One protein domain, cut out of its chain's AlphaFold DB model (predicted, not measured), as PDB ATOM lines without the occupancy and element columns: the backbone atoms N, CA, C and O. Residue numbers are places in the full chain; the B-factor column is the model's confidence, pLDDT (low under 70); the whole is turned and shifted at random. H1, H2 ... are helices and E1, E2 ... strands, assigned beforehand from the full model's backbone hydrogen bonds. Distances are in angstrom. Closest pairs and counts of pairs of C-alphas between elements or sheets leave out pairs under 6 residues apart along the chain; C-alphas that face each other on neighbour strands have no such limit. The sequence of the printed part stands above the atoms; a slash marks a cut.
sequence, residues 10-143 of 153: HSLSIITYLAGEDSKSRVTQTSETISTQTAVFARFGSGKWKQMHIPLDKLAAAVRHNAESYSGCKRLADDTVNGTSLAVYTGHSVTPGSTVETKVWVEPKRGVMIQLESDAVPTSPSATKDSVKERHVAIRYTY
ATOM      1  N   HIS A  10     -51.510  56.831  -4.051       95.06
ATOM      2  CA  HIS A  10     -51.726  55.441  -4.421       95.06
ATOM      3  C   HIS A  10     -50.804  54.594  -3.557       95.06
ATOM      4  O   HIS A  10     -49.657  54.954  -3.313       95.06
ATOM      5  N   SER A  11     -51.319  53.497  -3.019       94.94
ATOM      6  CA  SER A  11     -50.536  52.581  -2.209       94.94
ATOM      7  C   SER A  11     -50.676  51.158  -2.703       94.94
ATOM      8  O   SER A  11     -51.798  50.698  -2.924       94.94
ATOM      9  N   LEU A  12     -49.555  50.450  -2.773       95.81
ATOM     10  CA  LEU A  12     -49.498  49.008  -2.978       95.81
ATOM     11  C   LEU A  12     -49.151  48.343  -1.650       95.81
ATOM     12  O   LEU A  12     -48.115  48.644  -1.062       95.81
ATOM     13  N   SER A  13     -50.007  47.433  -1.200       95.56
ATOM     14  CA  SER A  13     -49.845  46.653   0.022       95.56
ATOM     15  C   SER A  13     -49.644  45.182  -0.318       95.56
ATOM     16  O   SER A  13     -50.412  44.600  -1.085       95.56
ATOM     17  N   ILE A  14     -48.642  44.572   0.304       95.94
ATOM     18  CA  ILE A  14     -48.359  43.141   0.264       95.94
ATOM     19  C   ILE A  14     -48.460  42.628   1.696       95.94
ATOM     20  O   ILE A  14     -47.795  43.138   2.594       95.94
ATOM     21  N   ILE A  15     -49.322  41.644   1.914       92.12
ATOM     22  CA  ILE A  15     -49.523  41.007   3.211       92.12
ATOM     23  C   ILE A  15     -49.102  39.553   3.072       92.12
ATOM     24  O   ILE A  15     -49.698  38.813   2.292       92.12
ATOM     25  N   THR A  16     -48.118  39.142   3.858       90.94
ATOM     26  CA  THR A  16     -47.644  37.761   3.925       90.94
ATOM     27  C   THR A  16     -47.978  37.198   5.296       90.94
ATOM     28  O   THR A  16     -47.655  37.812   6.310       90.94
ATOM     29  N   TYR A  17     -48.621  36.038   5.351       86.12
ATOM     30  CA  TYR A  17     -48.987  35.380   6.607       86.12
ATOM     31  C   TYR A  17     -48.928  33.857   6.473       86.12
ATOM     32  O   TYR A  17     -48.974  33.313   5.369       86.12
ATOM     33  N   LEU A  18     -48.820  33.151   7.596       81.50
ATOM     34  CA  LEU A  18     -48.880  31.688   7.622       81.50
ATOM     35  C   LEU A  18     -50.335  31.216   7.556       81.50
ATOM     36  O   LEU A  18     -51.155  31.603   8.389       81.50
ATOM     37  N   ALA A  19     -50.663  30.376   6.573       66.94
ATOM     38  CA  ALA A  19     -52.009  29.826   6.442       66.94
ATOM     39  C   ALA A  19     -52.169  28.535   7.252       66.94
ATOM     40  O   ALA A  19     -51.393  27.602   7.073       66.94
ATOM     41  N   GLY A  20     -53.216  28.452   8.079       58.81
ATOM     42  CA  GLY A  20     -53.626  27.223   8.771       58.81
ATOM     43  C   GLY A  20     -52.843  26.878  10.048       58.81
ATOM     44  O   GLY A  20     -51.762  27.404  10.321       58.81
ATOM     45  N   GLU A  21     -53.417  25.980  10.857       54.88
ATOM     46  CA  GLU A  21     -52.927  25.581  12.191       54.88
ATOM     47  C   GLU A  21     -51.584  24.815  12.132       54.88
ATOM     48  O   GLU A  21     -50.747  25.015  13.007       54.88
ATOM     49  N   ASP A  22     -51.292  24.130  11.018       59.16
ATOM     50  CA  ASP A  22     -50.087  23.291  10.848       59.16
ATOM     51  C   ASP A  22     -49.277  23.570   9.571       59.16
ATOM     52  O   ASP A  22     -48.268  22.915   9.298       59.16
ATOM     53  N   SER A  23     -49.701  24.526   8.741       56.34
ATOM     54  CA  SER A  23     -49.035  24.744   7.459       56.34
ATOM     55  C   SER A  23     -47.840  25.692   7.604       56.34
ATOM     56  O   SER A  23     -47.947  26.824   8.075       56.34
ATOM     57  N   LYS A  24     -46.679  25.226   7.128       66.25
ATOM     58  CA  LYS A  24     -45.481  26.050   6.887       66.25
ATOM     59  C   LYS A  24     -45.621  26.927   5.633       66.25
ATOM     60  O   LYS A  24     -44.662  27.585   5.236       66.25
ATOM     61  N   SER A  25     -46.781  26.901   4.974       74.69
ATOM     62  CA  SER A  25     -47.012  27.630   3.735       74.69
ATOM     63  C   SER A  25     -47.319  29.095   4.030       74.69
ATOM     64  O   SER A  25     -48.287  29.423   4.726       74.69
ATOM     65  N   ARG A  26     -46.481  29.981   3.486       82.38
ATOM     66  CA  ARG A  26     -46.722  31.425   3.479       82.38
ATOM     67  C   ARG A  26     -47.702  31.747   2.356       82.38
ATOM     68  O   ARG A  26     -47.461  31.410   1.200       82.38
ATOM     69  N   VAL A  27     -48.793  32.415   2.705       86.50
ATOM     70  CA  VAL A  27     -49.745  32.981   1.754       86.50
ATOM     71  C   VAL A  27     -49.476  34.467   1.628       86.50
ATOM     72  O   VAL A  27     -49.329  35.170   2.628       86.50
ATOM     73  N   THR A  28     -49.441  34.932   0.385       90.12
ATOM     74  CA  THR A  28     -49.269  36.340   0.047       90.12
ATOM     75  C   THR A  28     -50.556  36.868  -0.566       90.12
ATOM     76  O   THR A  28     -51.082  36.298  -1.519       90.12
ATOM     77  N   GLN A  29     -51.044  37.980  -0.033       91.62
ATOM     78  CA  GLN A  29     -52.135  38.755  -0.603       91.62
ATOM     79  C   GLN A  29     -51.624  40.128  -1.013       91.62
ATOM     80  O   GLN A  29     -50.819  40.742  -0.312       91.62
ATOM     81  N   THR A  30     -52.125  40.625  -2.136       95.12
ATOM     82  CA  THR A  30     -51.848  41.980  -2.601       95.12
ATOM     83  C   THR A  30     -53.128  42.797  -2.601       95.12
ATOM     84  O   THR A  30     -54.221  42.293  -2.868       95.12
ATOM     85  N   SER A  31     -53.000  44.079  -2.296       95.44
ATOM     86  CA  SER A  31     -54.086  45.036  -2.446       95.44
ATOM     87  C   SER A  31     -53.535  46.396  -2.812       95.44
ATOM     88  O   SER A  31     -52.438  46.762  -2.397       95.44
ATOM     89  N   GLU A  32     -54.330  47.177  -3.516       95.69
ATOM     90  CA  GLU A  32     -54.025  48.559  -3.827       95.69
ATOM     91  C   GLU A  32     -55.093  49.481  -3.267       95.69
ATOM     92  O   GLU A  32     -56.253  49.102  -3.091       95.69
ATOM     93  N   THR A  33     -54.692  50.706  -2.962       94.50
ATOM     94  CA  THR A  33     -55.601  51.747  -2.498       94.50
ATOM     95  C   THR A  33     -55.246  53.064  -3.151       94.50
ATOM     96  O   THR A  33     -54.074  53.408  -3.232       94.50
ATOM     97  N   ILE A  34     -56.251  53.803  -3.603       95.00
ATOM     98  CA  ILE A  34     -56.109  55.171  -4.096       95.00
ATOM     99  C   ILE A  34     -56.952  56.075  -3.205       95.00
ATOM    100  O   ILE A  34     -58.123  55.787  -2.975       95.00
ATOM    101  N   SER A  35     -56.375  57.168  -2.720       92.69
ATOM    102  CA  SER A  35     -57.088  58.241  -2.026       92.69
ATOM    103  C   SER A  35     -57.011  59.509  -2.870       92.69
ATOM    104  O   SER A  35     -55.913  59.977  -3.158       92.69
ATOM    105  N   THR A  36     -58.152  60.079  -3.262       91.00
ATOM    106  CA  THR A  36     -58.237  61.310  -4.079       91.00
ATOM    107  C   THR A  36     -58.615  62.540  -3.249       91.00
ATOM    108  O   THR A  36     -59.184  63.485  -3.787       91.00
ATOM    109  N   GLN A  37     -58.371  62.514  -1.930       86.19
ATOM    110  CA  GLN A  37     -58.932  63.415  -0.899       86.19
ATOM    111  C   GLN A  37     -60.451  63.344  -0.718       86.19
ATOM    112  O   GLN A  37     -60.915  63.533   0.395       86.19
ATOM    113  N   THR A  38     -61.220  63.104  -1.780       88.81
ATOM    114  CA  THR A  38     -62.693  63.088  -1.767       88.81
ATOM    115  C   THR A  38     -63.282  61.683  -1.727       88.81
ATOM    116  O   THR A  38     -64.424  61.503  -1.311       88.81
ATOM    117  N   ALA A  39     -62.502  60.682  -2.126       91.12
ATOM    118  CA  ALA A  39     -62.902  59.289  -2.137       91.12
ATOM    119  C   ALA A  39     -61.692  58.385  -1.894       91.12
ATOM    120  O   ALA A  39     -60.538  58.770  -2.104       91.12
ATOM    121  N   VAL A  40     -61.984  57.163  -1.459       93.00
ATOM    122  CA  VAL A  40     -61.006  56.089  -1.326       93.00
ATOM    123  C   VAL A  40     -61.459  54.931  -2.193       93.00
ATOM    124  O   VAL A  40     -62.620  54.534  -2.144       93.00
ATOM    125  N   PHE A  41     -60.542  54.376  -2.969       94.81
ATOM    126  CA  PHE A  41     -60.773  53.233  -3.837       94.81
ATOM    127  C   PHE A  41     -59.846  52.107  -3.425       94.81
ATOM    128  O   PHE A  41     -58.683  52.362  -3.123       94.81
ATOM    129  N   ALA A  42     -60.331  50.873  -3.442       94.94
ATOM    130  CA  ALA A  42     -59.521  49.706  -3.136       94.94
ATOM    131  C   ALA A  42     -59.660  48.638  -4.220       94.94
ATOM    132  O   ALA A  42     -60.731  48.455  -4.803       94.94
ATOM    133  N   ARG A  43     -58.572  47.912  -4.459       95.50
ATOM    134  CA  ARG A  43     -58.532  46.716  -5.301       95.50
ATOM    135  C   ARG A  43     -57.819  45.610  -4.539       95.50
ATOM    136  O   ARG A  43     -56.734  45.831  -4.015       95.50
ATOM    137  N   PHE A  44     -58.407  44.421  -4.489       93.38
ATOM    138  CA  PHE A  44     -57.811  43.248  -3.843       93.38
ATOM    139  C   PHE A  44     -57.399  42.234  -4.913       93.38
ATOM    140  O   PHE A  44     -58.219  41.860  -5.752       93.38
ATOM    141  N   GLY A  45     -56.134  41.808  -4.901       89.88
ATOM    142  CA  GLY A  45     -55.554  40.951  -5.935       89.88
ATOM    143  C   GLY A  45     -55.748  41.520  -7.346       89.88
ATOM    144  O   GLY A  45     -55.591  42.716  -7.580       89.88
ATOM    145  N   SER A  46     -56.146  40.658  -8.282       87.44
ATOM    146  CA  SER A  46     -56.521  41.020  -9.658       87.44
ATOM    147  C   SER A  46     -57.996  41.434  -9.810       87.44
ATOM    148  O   SER A  46     -58.528  41.436 -10.919       87.44
ATOM    149  N   GLY A  47     -58.677  41.753  -8.705       91.75
ATOM    150  CA  GLY A  47     -60.087  42.137  -8.704       91.75
ATOM    151  C   GLY A  47     -60.364  43.502  -9.338       91.75
ATOM    152  O   GLY A  47     -59.479  44.192  -9.846       91.75
ATOM    153  N   LYS A  48     -61.630  43.921  -9.284       94.50
ATOM    154  CA  LYS A  48     -62.055  45.250  -9.736       94.50
ATOM    155  C   LYS A  48     -61.772  46.315  -8.678       94.50
ATOM    156  O   LYS A  48     -61.721  46.016  -7.483       94.50
ATOM    157  N   TRP A  49     -61.609  47.554  -9.133       96.44
ATOM    158  CA  TRP A  49     -61.598  48.713  -8.251       96.44
ATOM    159  C   TRP A  49     -62.987  48.940  -7.677       96.44
ATOM    160  O   TRP A  49     -63.971  48.911  -8.412       96.44
ATOM    161  N   LYS A  50     -63.048  49.181  -6.372       95.56
ATOM    162  CA  LYS A  50     -64.281  49.508  -5.663       95.56
ATOM    163  C   LYS A  50     -64.127  50.824  -4.939       95.56
ATOM    164  O   LYS A  50     -63.104  51.036  -4.278       95.56
ATOM    165  N   GLN A  51     -65.138  51.676  -5.019       94.94
ATOM    166  CA  GLN A  51     -65.211  52.857  -4.178       94.94
ATOM    167  C   GLN A  51     -65.616  52.461  -2.753       94.94
ATOM    168  O   GLN A  51     -66.655  51.850  -2.493       94.94
ATOM    169  N   MET A  52     -64.778  52.835  -1.794       90.88
ATOM    170  CA  MET A  52     -65.035  52.631  -0.378       90.88
ATOM    171  C   MET A  52     -65.988  53.725   0.106       90.88
ATOM    172  O   MET A  52     -65.617  54.893   0.209       90.88
ATOM    173  N   HIS A  53     -67.218  53.341   0.437       88.38
ATOM    174  CA  HIS A  53     -68.250  54.240   0.961       88.38
ATOM    175  C   HIS A  53     -68.042  54.512   2.460       88.38
ATOM    176  O   HIS A  53     -68.876  54.179   3.300       88.38
ATOM    177  N   ILE A  54     -66.883  55.075   2.810       85.06
ATOM    178  CA  ILE A  54     -66.501  55.402   4.188       85.06
ATOM    179  C   ILE A  54     -66.460  56.929   4.334       85.06
ATOM    180  O   ILE A  54     -65.772  57.583   3.547       85.06
ATOM    181  N   PRO A  55     -67.135  57.516   5.343       88.75
ATOM    182  CA  PRO A  55     -66.994  58.936   5.646       88.75
ATOM    183  C   PRO A  55     -65.531  59.296   5.946       88.75
ATOM    184  O   PRO A  55     -64.884  58.672   6.794       88.75
ATOM    185  N   LEU A  56     -64.987  60.280   5.230       85.75
ATOM    186  CA  LEU A  56     -63.561  60.623   5.287       85.75
ATOM    187  C   LEU A  56     -63.123  61.185   6.642       85.75
ATOM    188  O   LEU A  56     -61.975  61.004   7.043       85.75
ATOM    189  N   ASP A  57     -64.031  61.841   7.356       87.31
ATOM    190  CA  ASP A  57     -63.844  62.308   8.729       87.31
ATOM    191  C   ASP A  57     -63.644  61.128   9.691       87.31
ATOM    192  O   ASP A  57     -62.679  61.108  10.460       87.31
ATOM    193  N   LYS A  58     -64.482  60.090   9.581       88.69
ATOM    194  CA  LYS A  58     -64.334  58.850  10.356       88.69
ATOM    195  C   LYS A  58     -63.047  58.126  10.002       88.69
ATOM    196  O   LYS A  58     -62.369  57.607  10.886       88.69
ATOM    197  N   LEU A  59     -62.687  58.115   8.721       86.50
ATOM    198  CA  LEU A  59     -61.439  57.519   8.267       86.50
ATOM    199  C   LEU A  59     -60.222  58.252   8.838       86.50
ATOM    200  O   LEU A  59     -59.304  57.614   9.349       86.50
ATOM    201  N   ALA A  60     -60.226  59.585   8.799       85.56
ATOM    202  CA  ALA A  60     -59.166  60.406   9.369       85.56
ATOM    203  C   ALA A  60     -59.041  60.199  10.885       85.56
ATOM    204  O   ALA A  60     -57.928  60.062  11.393       85.56
ATOM    205  N   ALA A  61     -60.169  60.118  11.597       87.94
ATOM    206  CA  ALA A  61     -60.192  59.816  13.024       87.94
ATOM    207  C   ALA A  61     -59.620  58.421  13.321       87.94
ATOM    208  O   ALA A  61     -58.792  58.285  14.215       87.94
ATOM    209  N   ALA A  62     -59.987  57.403  12.537       87.06
ATOM    210  CA  ALA A  62     -59.460  56.048  12.688       87.06
ATOM    211  C   ALA A  62     -57.947  55.977  12.423       87.06
ATOM    212  O   ALA A  62     -57.220  55.332  13.176       87.06
ATOM    213  N   VAL A  63     -57.452  56.673  11.391       85.75
ATOM    214  CA  VAL A  63     -56.011  56.772  11.107       85.75
ATOM    215  C   VAL A  63     -55.279  57.447  12.265       85.75
ATOM    216  O   VAL A  63     -54.233  56.959  12.688       85.75
ATOM    217  N   ARG A  64     -55.837  58.536  12.805       86.62
ATOM    218  CA  ARG A  64     -55.257  59.254  13.944       86.62
ATOM    219  C   ARG A  64     -55.209  58.388  15.196       86.62
ATOM    220  O   ARG A  64     -54.147  58.248  15.787       86.62
ATOM    221  N   HIS A  65     -56.326  57.760  15.544       87.19
ATOM    222  CA  HIS A  65     -56.414  56.869  16.694       87.19
ATOM    223  C   HIS A  65     -55.421  55.704  16.584       87.19
ATOM    224  O   HIS A  65     -54.739  55.364  17.544       87.19
ATOM    225  N   ASN A  66     -55.277  55.132  15.387       84.50
ATOM    226  CA  ASN A  66     -54.285  54.095  15.141       84.50
ATOM    227  C   ASN A  66     -52.841  54.616  15.239       84.50
ATOM    228  O   ASN A  66     -51.964  53.867  15.633       84.50
ATOM    229  N   ALA A  67     -52.562  55.870  14.880       85.25
ATOM    230  CA  ALA A  67     -51.235  56.452  15.091       85.25
ATOM    231  C   ALA A  67     -50.943  56.681  16.586       85.25
ATOM    232  O   ALA A  67     -49.815  56.488  17.027       85.25
ATOM    233  N   GLU A  68     -51.961  57.049  17.365       89.25
ATOM    234  CA  GLU A  68     -51.870  57.274  18.814       89.25
ATOM    235  C   GLU A  68     -51.697  55.975  19.618       89.25
ATOM    236  O   GLU A  68     -51.220  56.024  20.750       89.25
ATOM    237  N   SER A  69     -52.030  54.810  19.050       89.50
ATOM    238  CA  SER A  69     -51.817  53.513  19.708       89.50
ATOM    239  C   SER A  69     -50.357  53.046  19.689       89.50
ATOM    240  O   SER A  69     -50.007  52.092  20.392       89.50
ATOM    241  N   TYR A  70     -49.495  53.700  18.906       92.06
ATOM    242  CA  TYR A  70     -48.080  53.363  18.844       92.06
ATOM    243  C   TYR A  70     -47.308  53.890  20.056       92.06
ATOM    244  O   TYR A  70     -47.433  55.040  20.467       92.06
ATOM    245  N   SER A  71     -46.445  53.034  20.589       94.25
ATOM    246  CA  SER A  71     -45.520  53.300  21.686       94.25
ATOM    247  C   SER A  71     -44.077  53.036  21.253       94.25
ATOM    248  O   SER A  71     -43.810  52.400  20.231       94.25
ATOM    249  N   GLY A  72     -43.115  53.567  22.015       94.50
ATOM    250  CA  GLY A  72     -41.688  53.385  21.724       94.50
ATOM    251  C   GLY A  72     -41.225  54.029  20.410       94.50
ATOM    252  O   GLY A  72     -40.197  53.625  19.865       94.50
ATOM    253  N   CYS A  73     -41.980  55.009  19.903       95.38
ATOM    254  CA  CYS A  73     -41.687  55.697  18.654       95.38
ATOM    255  C   CYS A  73     -40.323  56.390  18.711       95.38
ATOM    256  O   CYS A  73     -40.100  57.271  19.542       95.38
ATOM    257  N   LYS A  74     -39.410  56.026  17.810       96.25
ATOM    258  CA  LYS A  74     -38.089  56.655  17.709       96.25
ATOM    259  C   LYS A  74     -37.582  56.678  16.277       96.25
ATOM    260  O   LYS A  74     -37.894  55.799  15.474       96.25
ATOM    261  N   ARG A  75     -36.755  57.675  15.974       96.19
ATOM    262  CA  ARG A  75     -35.999  57.730  14.723       96.19
ATOM    263  C   ARG A  75     -34.887  56.682  14.757       96.19
ATOM    264  O   ARG A  75     -34.191  56.562  15.763       96.19
ATOM    265  N   LEU A  76     -34.737  55.936  13.670       96.44
ATOM    266  CA  LEU A  76     -33.709  54.910  13.510       96.44
ATOM    267  C   LEU A  76     -32.534  55.398  12.668       96.44
ATOM    268  O   LEU A  76     -31.390  55.233  13.076       96.44
ATOM    269  N   ALA A  77     -32.814  55.967  11.496       95.69
ATOM    270  CA  ALA A  77     -31.792  56.282  10.504       95.69
ATOM    271  C   ALA A  77     -32.293  57.302   9.474       95.69
ATOM    272  O   ALA A  77     -33.483  57.630   9.434       95.69
ATOM    273  N   ASP A  78     -31.370  57.759   8.631       96.00
ATOM    274  CA  ASP A  78     -31.680  58.296   7.308       96.00
ATOM    275  C   ASP A  78     -31.542  57.189   6.264       96.00
ATOM    276  O   ASP A  78     -30.710  56.292   6.399       96.00
ATOM    277  N   ASP A  79     -32.352  57.270   5.220       95.31
ATOM    278  CA  ASP A  79     -32.360  56.357   4.083       95.31
ATOM    279  C   ASP A  79     -32.529  57.163   2.785       95.31
ATOM    280  O   ASP A  79     -32.798  58.371   2.801       95.31
ATOM    281  N   THR A  80     -32.332  56.531   1.635       91.19
ATOM    282  CA  THR A  80     -32.564  57.145   0.328       91.19
ATOM    283  C   THR A  80     -33.205  56.149  -0.619       91.19
ATOM    284  O   THR A  80     -32.621  55.124  -0.955       91.19
ATOM    285  N   VAL A  81     -34.386  56.497  -1.129       81.69
ATOM    286  CA  VAL A  81     -35.089  55.705  -2.146       81.69
ATOM    287  C   VAL A  81     -35.277  56.576  -3.377       81.69
ATOM    288  O   VAL A  81     -35.829  57.671  -3.286       81.69
ATOM    289  N   ASN A  82     -34.797  56.110  -4.533       80.12
ATOM    290  CA  ASN A  82     -34.893  56.827  -5.812       80.12
ATOM    291  C   ASN A  82     -34.404  58.291  -5.728       80.12
ATOM    292  O   ASN A  82     -35.043  59.202  -6.248       80.12
ATOM    293  N   GLY A  83     -33.302  58.534  -5.009       83.19
ATOM    294  CA  GLY A  83     -32.727  59.875  -4.814       83.19
ATOM    295  C   GLY A  83     -33.488  60.778  -3.832       83.19
ATOM    296  O   GLY A  83     -33.074  61.911  -3.595       83.19
ATOM    297  N   THR A  84     -34.573  60.290  -3.231       86.75
ATOM    298  CA  THR A  84     -35.329  61.005  -2.200       86.75
ATOM    299  C   THR A  84     -34.806  60.619  -0.821       86.75
ATOM    300  O   THR A  84     -34.829  59.444  -0.465       86.75
ATOM    301  N   SER A  85     -34.347  61.603  -0.044       94.38
ATOM    302  CA  SER A  85     -33.912  61.398   1.343       94.38
ATOM    303  C   SER A  85     -35.117  61.158   2.254       94.38
ATOM    304  O   SER A  85     -36.074  61.938   2.247       94.38
ATOM    305  N   LEU A  86     -35.057  60.079   3.033       96.19
ATOM    306  CA  LEU A  86     -36.110  59.620   3.933       96.19
ATOM    307  C   LEU A  86     -35.575  59.535   5.361       96.19
ATOM    308  O   LEU A  86     -34.444  59.116   5.580       96.19
ATOM    309  N   ALA A  87     -36.411  59.869   6.336       96.94
ATOM    310  CA  ALA A  87     -36.171  59.560   7.736       96.94
ATOM    311  C   ALA A  87     -36.937  58.286   8.104       96.94
ATOM    312  O   ALA A  87     -38.145  58.185   7.868       96.94
ATOM    313  N   VAL A  88     -36.235  57.323   8.697       97.12
ATOM    314  CA  VAL A  88     -36.808  56.046   9.125       97.12
ATOM    315  C   VAL A  88     -37.158  56.121  10.599       97.12
ATOM    316  O   VAL A  88     -36.318  56.470  11.433       97.12
ATOM    317  N   TYR A  89     -38.386  55.751  10.933       96.31
ATOM    318  CA  TYR A  89     -38.874  55.651  12.302       96.31
ATOM    319  C   TYR A  89     -39.332  54.231  12.584       96.31
ATOM    320  O   TYR A  89     -39.724  53.504  11.675       96.31
ATOM    321  N   THR A  90     -39.308  53.856  13.854       96.38
ATOM    322  CA  THR A  90     -39.907  52.619  14.343       96.38
ATOM    323  C   THR A  90     -40.822  52.921  15.507       96.38
ATOM    324  O   THR A  90     -40.596  53.894  16.225       96.38
ATOM    325  N   GLY A  91     -41.800  52.060  15.722       94.94
ATOM    326  CA  GLY A  91     -42.627  52.007  16.918       94.94
ATOM    327  C   GLY A  91     -43.353  50.672  16.957       94.94
ATOM    328  O   GLY A  91     -43.326  49.921  15.982       94.94
ATOM    329  N   HIS A  92     -44.024  50.386  18.061       93.81
ATOM    330  CA  HIS A  92     -44.848  49.190  18.176       93.81
ATOM    331  C   HIS A  92     -46.232  49.523  18.707       93.81
ATOM    332  O   HIS A  92     -46.418  50.517  19.403       93.81
ATOM    333  N   SER A  93     -47.200  48.669  18.408       91.06
ATOM    334  CA  SER A  93     -48.504  48.675  19.066       91.06
ATOM    335  C   SER A  93     -48.754  47.308  19.693       91.06
ATOM    336  O   SER A  93     -48.302  46.284  19.176       91.06
ATOM    337  N   VAL A  94     -49.443  47.297  20.831       87.50
ATOM    338  CA  VAL A  94     -49.784  46.071  21.555       87.50
ATOM    339  C   VAL A  94     -51.295  45.927  21.544       87.50
ATOM    340  O   VAL A  94     -52.018  46.836  21.946       87.50
ATOM    341  N   THR A  95     -51.770  44.773  21.095       79.12
ATOM    342  CA  THR A  95     -53.181  44.388  21.181       79.12
ATOM    343  C   THR A  95     -53.307  43.093  21.981       79.12
ATOM    344  O   THR A  95     -52.318  42.365  22.120       79.12
ATOM    345  N   PRO A  96     -54.492  42.766  22.530       74.75
ATOM    346  CA  PRO A  96     -54.707  41.465  23.154       74.75
ATOM    347  C   PRO A  96     -54.412  40.331  22.155       74.75
ATOM    348  O   PRO A  96     -55.198  40.070  21.251       74.75
ATOM    349  N   GLY A  97     -53.255  39.680  22.308       75.31
ATOM    350  CA  GLY A  97     -52.822  38.540  21.491       75.31
ATOM    351  C   GLY A  97     -51.679  38.804  20.501       75.31
ATOM    352  O   GLY A  97     -51.135  37.836  19.966       75.31
ATOM    353  N   SER A  98     -51.263  40.054  20.269       81.69
ATOM    354  CA  SER A  98     -50.102  40.336  19.410       81.69
ATOM    355  C   SER A  98     -49.409  41.664  19.709       81.69
ATOM    356  O   SER A  98     -50.034  42.650  20.112       81.69
ATOM    357  N   THR A  99     -48.104  41.682  19.445       88.62
ATOM    358  CA  THR A  99     -47.310  42.903  19.327       88.62
ATOM    359  C   THR A  99     -47.017  43.111  17.854       88.62
ATOM    360  O   THR A  99     -46.581  42.186  17.166       88.62
ATOM    361  N   VAL A 100     -47.273  44.317  17.364       90.38
ATOM    362  CA  VAL A 100     -46.984  44.706  15.985       90.38
ATOM    363  C   VAL A 100     -45.849  45.710  16.009       90.38
ATOM    364  O   VAL A 100     -46.054  46.863  16.388       90.38
ATOM    365  N   GLU A 101     -44.670  45.280  15.581       93.69
ATOM    366  CA  GLU A 101     -43.550  46.170  15.295       93.69
ATOM    367  C   GLU A 101     -43.805  46.852  13.953       93.69
ATOM    368  O   GLU A 101     -44.354  46.252  13.032       93.69
ATOM    369  N   THR A 102     -43.479  48.133  13.827       94.50
ATOM    370  CA  THR A 102     -43.683  48.887  12.588       94.50
ATOM    371  C   THR A 102     -42.531  49.833  12.338       94.50
ATOM    372  O   THR A 102     -42.139  50.596  13.218       94.50
ATOM    373  N   LYS A 103     -42.043  49.831  11.100       95.94
ATOM    374  CA  LYS A 103     -41.128  50.827  10.561       95.94
ATOM    375  C   LYS A 103     -41.840  51.662   9.514       95.94
ATOM    376  O   LYS A 103     -42.608  51.142   8.707       95.94
ATOM    377  N   VAL A 104     -41.569  52.957   9.519       94.94
ATOM    378  CA  VAL A 104     -42.077  53.885   8.510       94.94
ATOM    379  C   VAL A 104     -40.938  54.715   7.952       94.94
ATOM    380  O   VAL A 104     -40.067  55.177   8.688       94.94
ATOM    381  N   TRP A 105     -40.974  54.930   6.645       95.69
ATOM    382  CA  TRP A 105     -40.066  55.809   5.932       95.69
ATOM    383  C   TRP A 105     -40.839  57.058   5.566       95.69
ATOM    384  O   TRP A 105     -41.830  56.989   4.838       95.69
ATOM    385  N   VAL A 106     -40.404  58.197   6.084       94.06
ATOM    386  CA  VAL A 106     -41.067  59.484   5.885       94.06
ATOM    387  C   VAL A 106     -40.141  60.372   5.084       94.06
ATOM    388  O   VAL A 106     -38.987  60.551   5.459       94.06
ATOM    389  N   GLU A 107     -40.637  60.967   4.008       93.62
ATOM    390  CA  GLU A 107     -39.909  62.030   3.336       93.62
ATOM    391  C   GLU A 107     -40.036  63.327   4.160       93.62
ATOM    392  O   GLU A 107     -41.139  63.875   4.266       93.62
ATOM    393  N   PRO A 108     -38.939  63.863   4.731       90.00
ATOM    394  CA  PRO A 108     -39.031  64.974   5.679       90.00
ATOM    395  C   PRO A 108     -39.537  66.276   5.055       90.00
ATOM    396  O   PRO A 108     -40.162  67.078   5.742       90.00
ATOM    397  N   LYS A 109     -39.282  66.494   3.756       89.62
ATOM    398  CA  LYS A 109     -39.640  67.743   3.064       89.62
ATOM    399  C   LYS A 109     -41.151  67.914   2.913       89.62
ATOM    400  O   LYS A 109     -41.654  68.995   3.202       89.62
ATOM    401  N   ARG A 110     -41.872  66.877   2.464       89.06
ATOM    402  CA  ARG A 110     -43.344  66.914   2.347       89.06
ATOM    403  C   ARG A 110     -44.057  66.387   3.595       89.06
ATOM    404  O   ARG A 110     -45.259  66.595   3.729       89.06
ATOM    405  N   GLY A 111     -43.354  65.697   4.495       89.19
ATOM    406  CA  GLY A 111     -43.957  65.055   5.666       89.19
ATOM    407  C   GLY A 111     -44.881  63.892   5.293       89.19
ATOM    408  O   GLY A 111     -45.877  63.644   5.973       89.19
ATOM    409  N   VAL A 112     -44.587  63.208   4.185       90.00
ATOM    410  CA  VAL A 112     -45.393  62.099   3.660       90.00
ATOM    411  C   VAL A 112     -44.691  60.764   3.871       90.00
ATOM    412  O   VAL A 112     -43.465  60.680   3.852       90.00
ATOM    413  N   MET A 113     -45.473  59.711   4.083       91.75
ATOM    414  CA  MET A 113     -44.960  58.358   4.272       91.75
ATOM    415  C   MET A 113     -44.702  57.721   2.909       91.75
ATOM    416  O   MET A 113     -45.612  57.634   2.104       91.75
ATOM    417  N   ILE A 114     -43.488  57.258   2.648       94.06
ATOM    418  CA  ILE A 114     -43.121  56.596   1.389       94.06
ATOM    419  C   ILE A 114     -43.260  55.080   1.504       94.06
ATOM    420  O   ILE A 114     -43.681  54.411   0.559       94.06
ATOM    421  N   GLN A 115     -42.953  54.533   2.677       94.19
ATOM    422  CA  GLN A 115     -43.021  53.101   2.936       94.19
ATOM    423  C   GLN A 115     -43.436  52.836   4.379       94.19
ATOM    424  O   GLN A 115     -43.140  53.621   5.283       94.19
ATOM    425  N   LEU A 116     -44.117  51.716   4.574       94.31
ATOM    426  CA  LEU A 116     -44.451  51.152   5.867       94.31
ATOM    427  C   LEU A 116     -44.172  49.657   5.826       94.31
ATOM    428  O   LEU A 116     -44.573  48.976   4.885       94.31
ATOM    429  N   GLU A 117     -43.529  49.155   6.868       95.69
ATOM    430  CA  GLU A 117     -43.372  47.729   7.114       95.69
ATOM    431  C   GLU A 117     -43.854  47.418   8.522       95.69
ATOM    432  O   GLU A 117     -43.509  48.136   9.456       95.69
ATOM    433  N   SER A 118     -44.646  46.364   8.676       93.56
ATOM    434  CA  SER A 118     -45.118  45.906   9.977       93.56
ATOM    435  C   SER A 118     -44.990  44.400  10.107       93.56
ATOM    436  O   SER A 118     -45.401  43.664   9.211       93.56
ATOM    437  N   ASP A 119     -44.522  43.959  11.266       92.25
ATOM    438  CA  ASP A 119     -44.405  42.555  11.635       92.25
ATOM    439  C   ASP A 119     -45.230  42.309  12.895       92.25
ATOM    440  O   ASP A 119     -44.956  42.866  13.959       92.25
ATOM    441  N   ALA A 120     -46.273  41.492  12.772       88.12
ATOM    442  CA  ALA A 120     -47.063  41.041  13.906       88.12
ATOM    443  C   ALA A 120     -46.493  39.725  14.433       88.12
ATOM    444  O   ALA A 120     -46.441  38.730  13.702       88.12
ATOM    445  N   VAL A 121     -46.121  39.720  15.711       77.44
ATOM    446  CA  VAL A 121     -45.680  38.530  16.440       77.44
ATOM    447  C   VAL A 121     -46.704  38.165  17.525       77.44
ATOM    448  O   VAL A 121     -47.202  39.056  18.223       77.44
ATOM    449  N   PRO A 122     -47.045  36.872  17.691       71.62
ATOM    450  CA  PRO A 122     -47.902  36.429  18.786       71.62
ATOM    451  C   PRO A 122     -47.259  36.742  20.141       71.62
ATOM    452  O   PRO A 122     -46.072  36.486  20.340       71.62
ATOM    453  N   THR A 123     -48.040  37.247  21.096       68.12
ATOM    454  CA  THR A 123     -47.553  37.514  22.465       68.12
ATOM    455  C   THR A 123     -47.601  36.289  23.380       68.12
ATOM    456  O   THR A 123     -47.048  36.332  24.475       68.12
ATOM    457  N   SER A 124     -48.221  35.185  22.940       61.59
ATOM    458  CA  SER A 124     -48.220  33.903  23.651       61.59
ATOM    459  C   SER A 124     -47.910  32.733  22.707       61.59
ATOM    460  O   SER A 124     -48.492  32.668  21.622       61.59
ATOM    461  N   PRO A 125     -47.062  31.767  23.119       54.44
ATOM    462  CA  PRO A 125     -46.867  30.510  22.393       54.44
ATOM    463  C   PRO A 125     -48.125  29.623  22.385       54.44
ATOM    464  O   PRO A 125     -48.242  28.747  21.534       54.44
ATOM    465  N   SER A 126     -49.092  29.863  23.280       52.12
ATOM    466  CA  SER A 126     -50.409  29.208  23.287       52.12
ATOM    467  C   SER A 126     -51.397  29.945  22.376       52.12
ATOM    468  O   SER A 126     -52.482  30.353  22.798       52.12
ATOM    469  N   ALA A 127     -50.966  30.176  21.142       52.25
ATOM    470  CA  ALA A 127     -51.761  30.725  20.062       52.25
ATOM    471  C   ALA A 127     -53.091  29.951  19.950       52.25
ATOM    472  O   ALA A 127     -53.126  28.831  19.446       52.25
ATOM    473  N   THR A 128     -54.188  30.513  20.468       50.66
ATOM    474  CA  THR A 128     -55.535  29.977  20.231       50.66
ATOM    475  C   THR A 128     -55.852  30.066  18.736       50.66
ATOM    476  O   THR A 128     -55.193  30.807  18.001       50.66
ATOM    477  N   LYS A 129     -56.882  29.345  18.277       50.03
ATOM    478  CA  LYS A 129     -57.330  29.324  16.868       50.03
ATOM    479  C   LYS A 129     -57.529  30.711  16.230       50.03
ATOM    480  O   LYS A 129     -57.457  30.815  15.010       50.03
ATOM    481  N   ASP A 130     -57.710  31.756  17.041       49.50
ATOM    482  CA  ASP A 130     -57.942  33.143  16.613       49.50
ATOM    483  C   ASP A 130     -56.696  34.044  16.668       49.50
ATOM    484  O   ASP A 130     -56.760  35.231  16.339       49.50
ATOM    485  N   SER A 131     -55.548  33.520  17.098       54.50
ATOM    486  CA  SER A 131     -54.313  34.303  17.172       54.50
ATOM    487  C   SER A 131     -53.650  34.426  15.798       54.50
ATOM    488  O   SER A 131     -53.446  33.454  15.065       54.50
ATOM    489  N   VAL A 132     -53.307  35.662  15.434       56.16
ATOM    490  CA  VAL A 132     -52.595  35.960  14.190       56.16
ATOM    491  C   VAL A 132     -51.183  35.392  14.304       56.16
ATOM    492  O   VAL A 132     -50.324  35.963  14.974       56.16
ATOM    493  N   LYS A 133     -50.947  34.254  13.645       66.88
ATOM    494  CA  LYS A 133     -49.599  33.755  13.349       66.88
ATOM    495  C   LYS A 133     -48.832  34.811  12.555       66.88
ATOM    496  O   LYS A 133     -49.462  35.592  11.847       66.88
ATOM    497  N   GLU A 134     -47.502  34.800  12.681       77.38
ATOM    498  CA  GLU A 134     -46.561  35.732  12.036       77.38
ATOM    499  C   GLU A 134     -47.128  36.353  10.751       77.38
ATOM    500  O   GLU A 134     -47.400  35.656   9.764       77.38
ATOM    501  N   ARG A 135     -47.341  37.670  10.789       87.25
ATOM    502  CA  ARG A 135     -47.873  38.436   9.663       87.25
ATOM    503  C   ARG A 135     -46.923  39.574   9.356       87.25
ATOM    504  O   ARG A 135     -46.736  40.452  10.190       87.25
ATOM    505  N   HIS A 136     -46.418  39.588   8.133       92.69
ATOM    506  CA  HIS A 136     -45.655  40.693   7.581       92.69
ATOM    507  C   HIS A 136     -46.545  41.524   6.655       92.69
ATOM    508  O   HIS A 136     -47.301  40.984   5.843       92.69
ATOM    509  N   VAL A 137     -46.464  42.842   6.767       93.69
ATOM    510  CA  VAL A 137     -47.152  43.799   5.901       93.69
ATOM    511  C   VAL A 137     -46.123  44.776   5.365       93.69
ATOM    512  O   VAL A 137     -45.448  45.427   6.150       93.69
ATOM    513  N   ALA A 138     -46.066  44.939   4.048       96.06
ATOM    514  CA  ALA A 138     -45.283  45.978   3.393       96.06
ATOM    515  C   ALA A 138     -46.210  46.848   2.545       96.06
ATOM    516  O   ALA A 138     -46.964  46.335   1.718       96.06
ATOM    517  N   ILE A 139     -46.157  48.162   2.739       95.50
ATOM    518  CA  ILE A 139     -46.929  49.139   1.973       95.50
ATOM    519  C   ILE A 139     -45.973  50.165   1.384       95.50
ATOM    520  O   ILE A 139     -45.128  50.710   2.089       95.50
ATOM    521  N   ARG A 140     -46.130  50.457   0.095       95.19
ATOM    522  CA  ARG A 140     -45.432  51.549  -0.590       95.19
ATOM    523  C   ARG A 140     -46.437  52.575  -1.060       95.19
ATOM    524  O   ARG A 140     -47.484  52.185  -1.572       95.19
ATOM    525  N   TYR A 141     -46.101  53.849  -0.915       93.88
ATOM    526  CA  TYR A 141     -46.940  54.972  -1.306       93.88
ATOM    527  C   TYR A 141     -46.289  55.756  -2.443       93.88
ATOM    528  O   TYR A 141     -45.093  56.046  -2.420       93.88
ATOM    529  N   THR A 142     -47.104  56.132  -3.417       93.50
ATOM    530  CA  THR A 142     -46.771  57.078  -4.477       93.50
ATOM    531  C   THR A 142     -47.738  58.251  -4.412       93.50
ATOM    532  O   THR A 142     -48.887  58.124  -3.979       93.50
ATOM    533  N   TYR A 143     -47.246  59.416  -4.814       92.44
ATOM    534  CA  TYR A 143     -47.954  60.691  -4.682       92.44
ATOM    535  C   TYR A 143     -48.117  61.416  -6.022       92.44
ATOM    536  O   TYR A 143     -48.716  62.488  -6.076       92.44
TER     537      TYR A 143
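AT A GLANCE: This is residues 10 to 143 of the 153 residues of an uncharacterized protein of Methylovirgula ligni (UniProt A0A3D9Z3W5). One long, twisted sheet of nine antiparallel strands makes nearly the whole domain, and a single helix, H1, bridges from one edge strand, E4, to the other, E5. Residues 60 to 65 in the middle of H1 stand free of the sheet, while the first and last printed strands, E1 and E9, lie side by side within it. The printed part has 134 residues, with elements in the order E1 E2 E3 E4 H1 E5 E6 E7 E8 E9. The sheet's order is E4 E3 E2 E1 E9 E8 E7 E6 E5, and the class is mostly strand. The whole is compact, with a radius of gyration of the C-alphas of 16.3 A and spans of 44 by 38 by 30 A.

IN THESE COORDINATES: E1, residues 10 to 18, begins at C-alpha 10 (-51.726, 55.441, -4.421) and is 26.8 A long. E2 is residues 26 to 35, 29.3 A; E3 is residues 40 to 44, and E4 is residues 50 to 52. H1, residues 56 to 68, is 18.2 A long and begins at C-alpha 56 (-63.561, 60.623, 5.287). E5 is residues 71 to 81, 26.1 A, and bends by 66 degrees at residue 78. E6, residues 84 to 95, is the longest strand by residues, at 33.8 A. E7 is residues 98 to 107, 28.9 A. E8 is residues 112 to 122, 29.9 A, and bends by 58 degrees at residue 115. E9, residues 135 to 142, is 23.4 A and ends at C-alpha 142 (-46.771, 57.078, -4.477).

HOW THE PARTS SIT: The sheet holds two meanders, each strand the antiparallel neighbour of the one before: E1 E2 E3 E4 and E5 E6 E7 E8 E9. In the hairpin of E1 and E2, N 11 and O 33 are within hydrogen-bond range at 2.8 A. E3 pairs with E2 through N 32 and O 43, 2.8 A, and E4 with E3 through N 52 and O 40, 2.8 A. H1 is on the sheet but only grazes it; every O i to N i+4 pair in H1 is within hydrogen-bond range. E5 and E6 pair through N 76 and O 88, 2.8 A; E6 and E7 through N 102 and O 91, 2.8 A; E7 and E8 through N 103 and O 117, 2.8 A; E8 and E9 through N 118 and O 137, 2.8 A. E9 is antiparallel to E1 at 169 degrees, with N 14 and O 138 2.8 A apart; their C-alphas 13 and 139 face each other at 4.3 A. The edge strands E4 and E5 are apart.

THE WHOLE: The two C-alphas farthest apart, those of Asp 22 and Lys 109, are 46.3 A from each other. The printed part has no cut. The link from E8 to E9, 12 residues, is long. Mean pLDDT of the printed part is 86.4, and residues 19 to 24 and 123 to 133 are under 70.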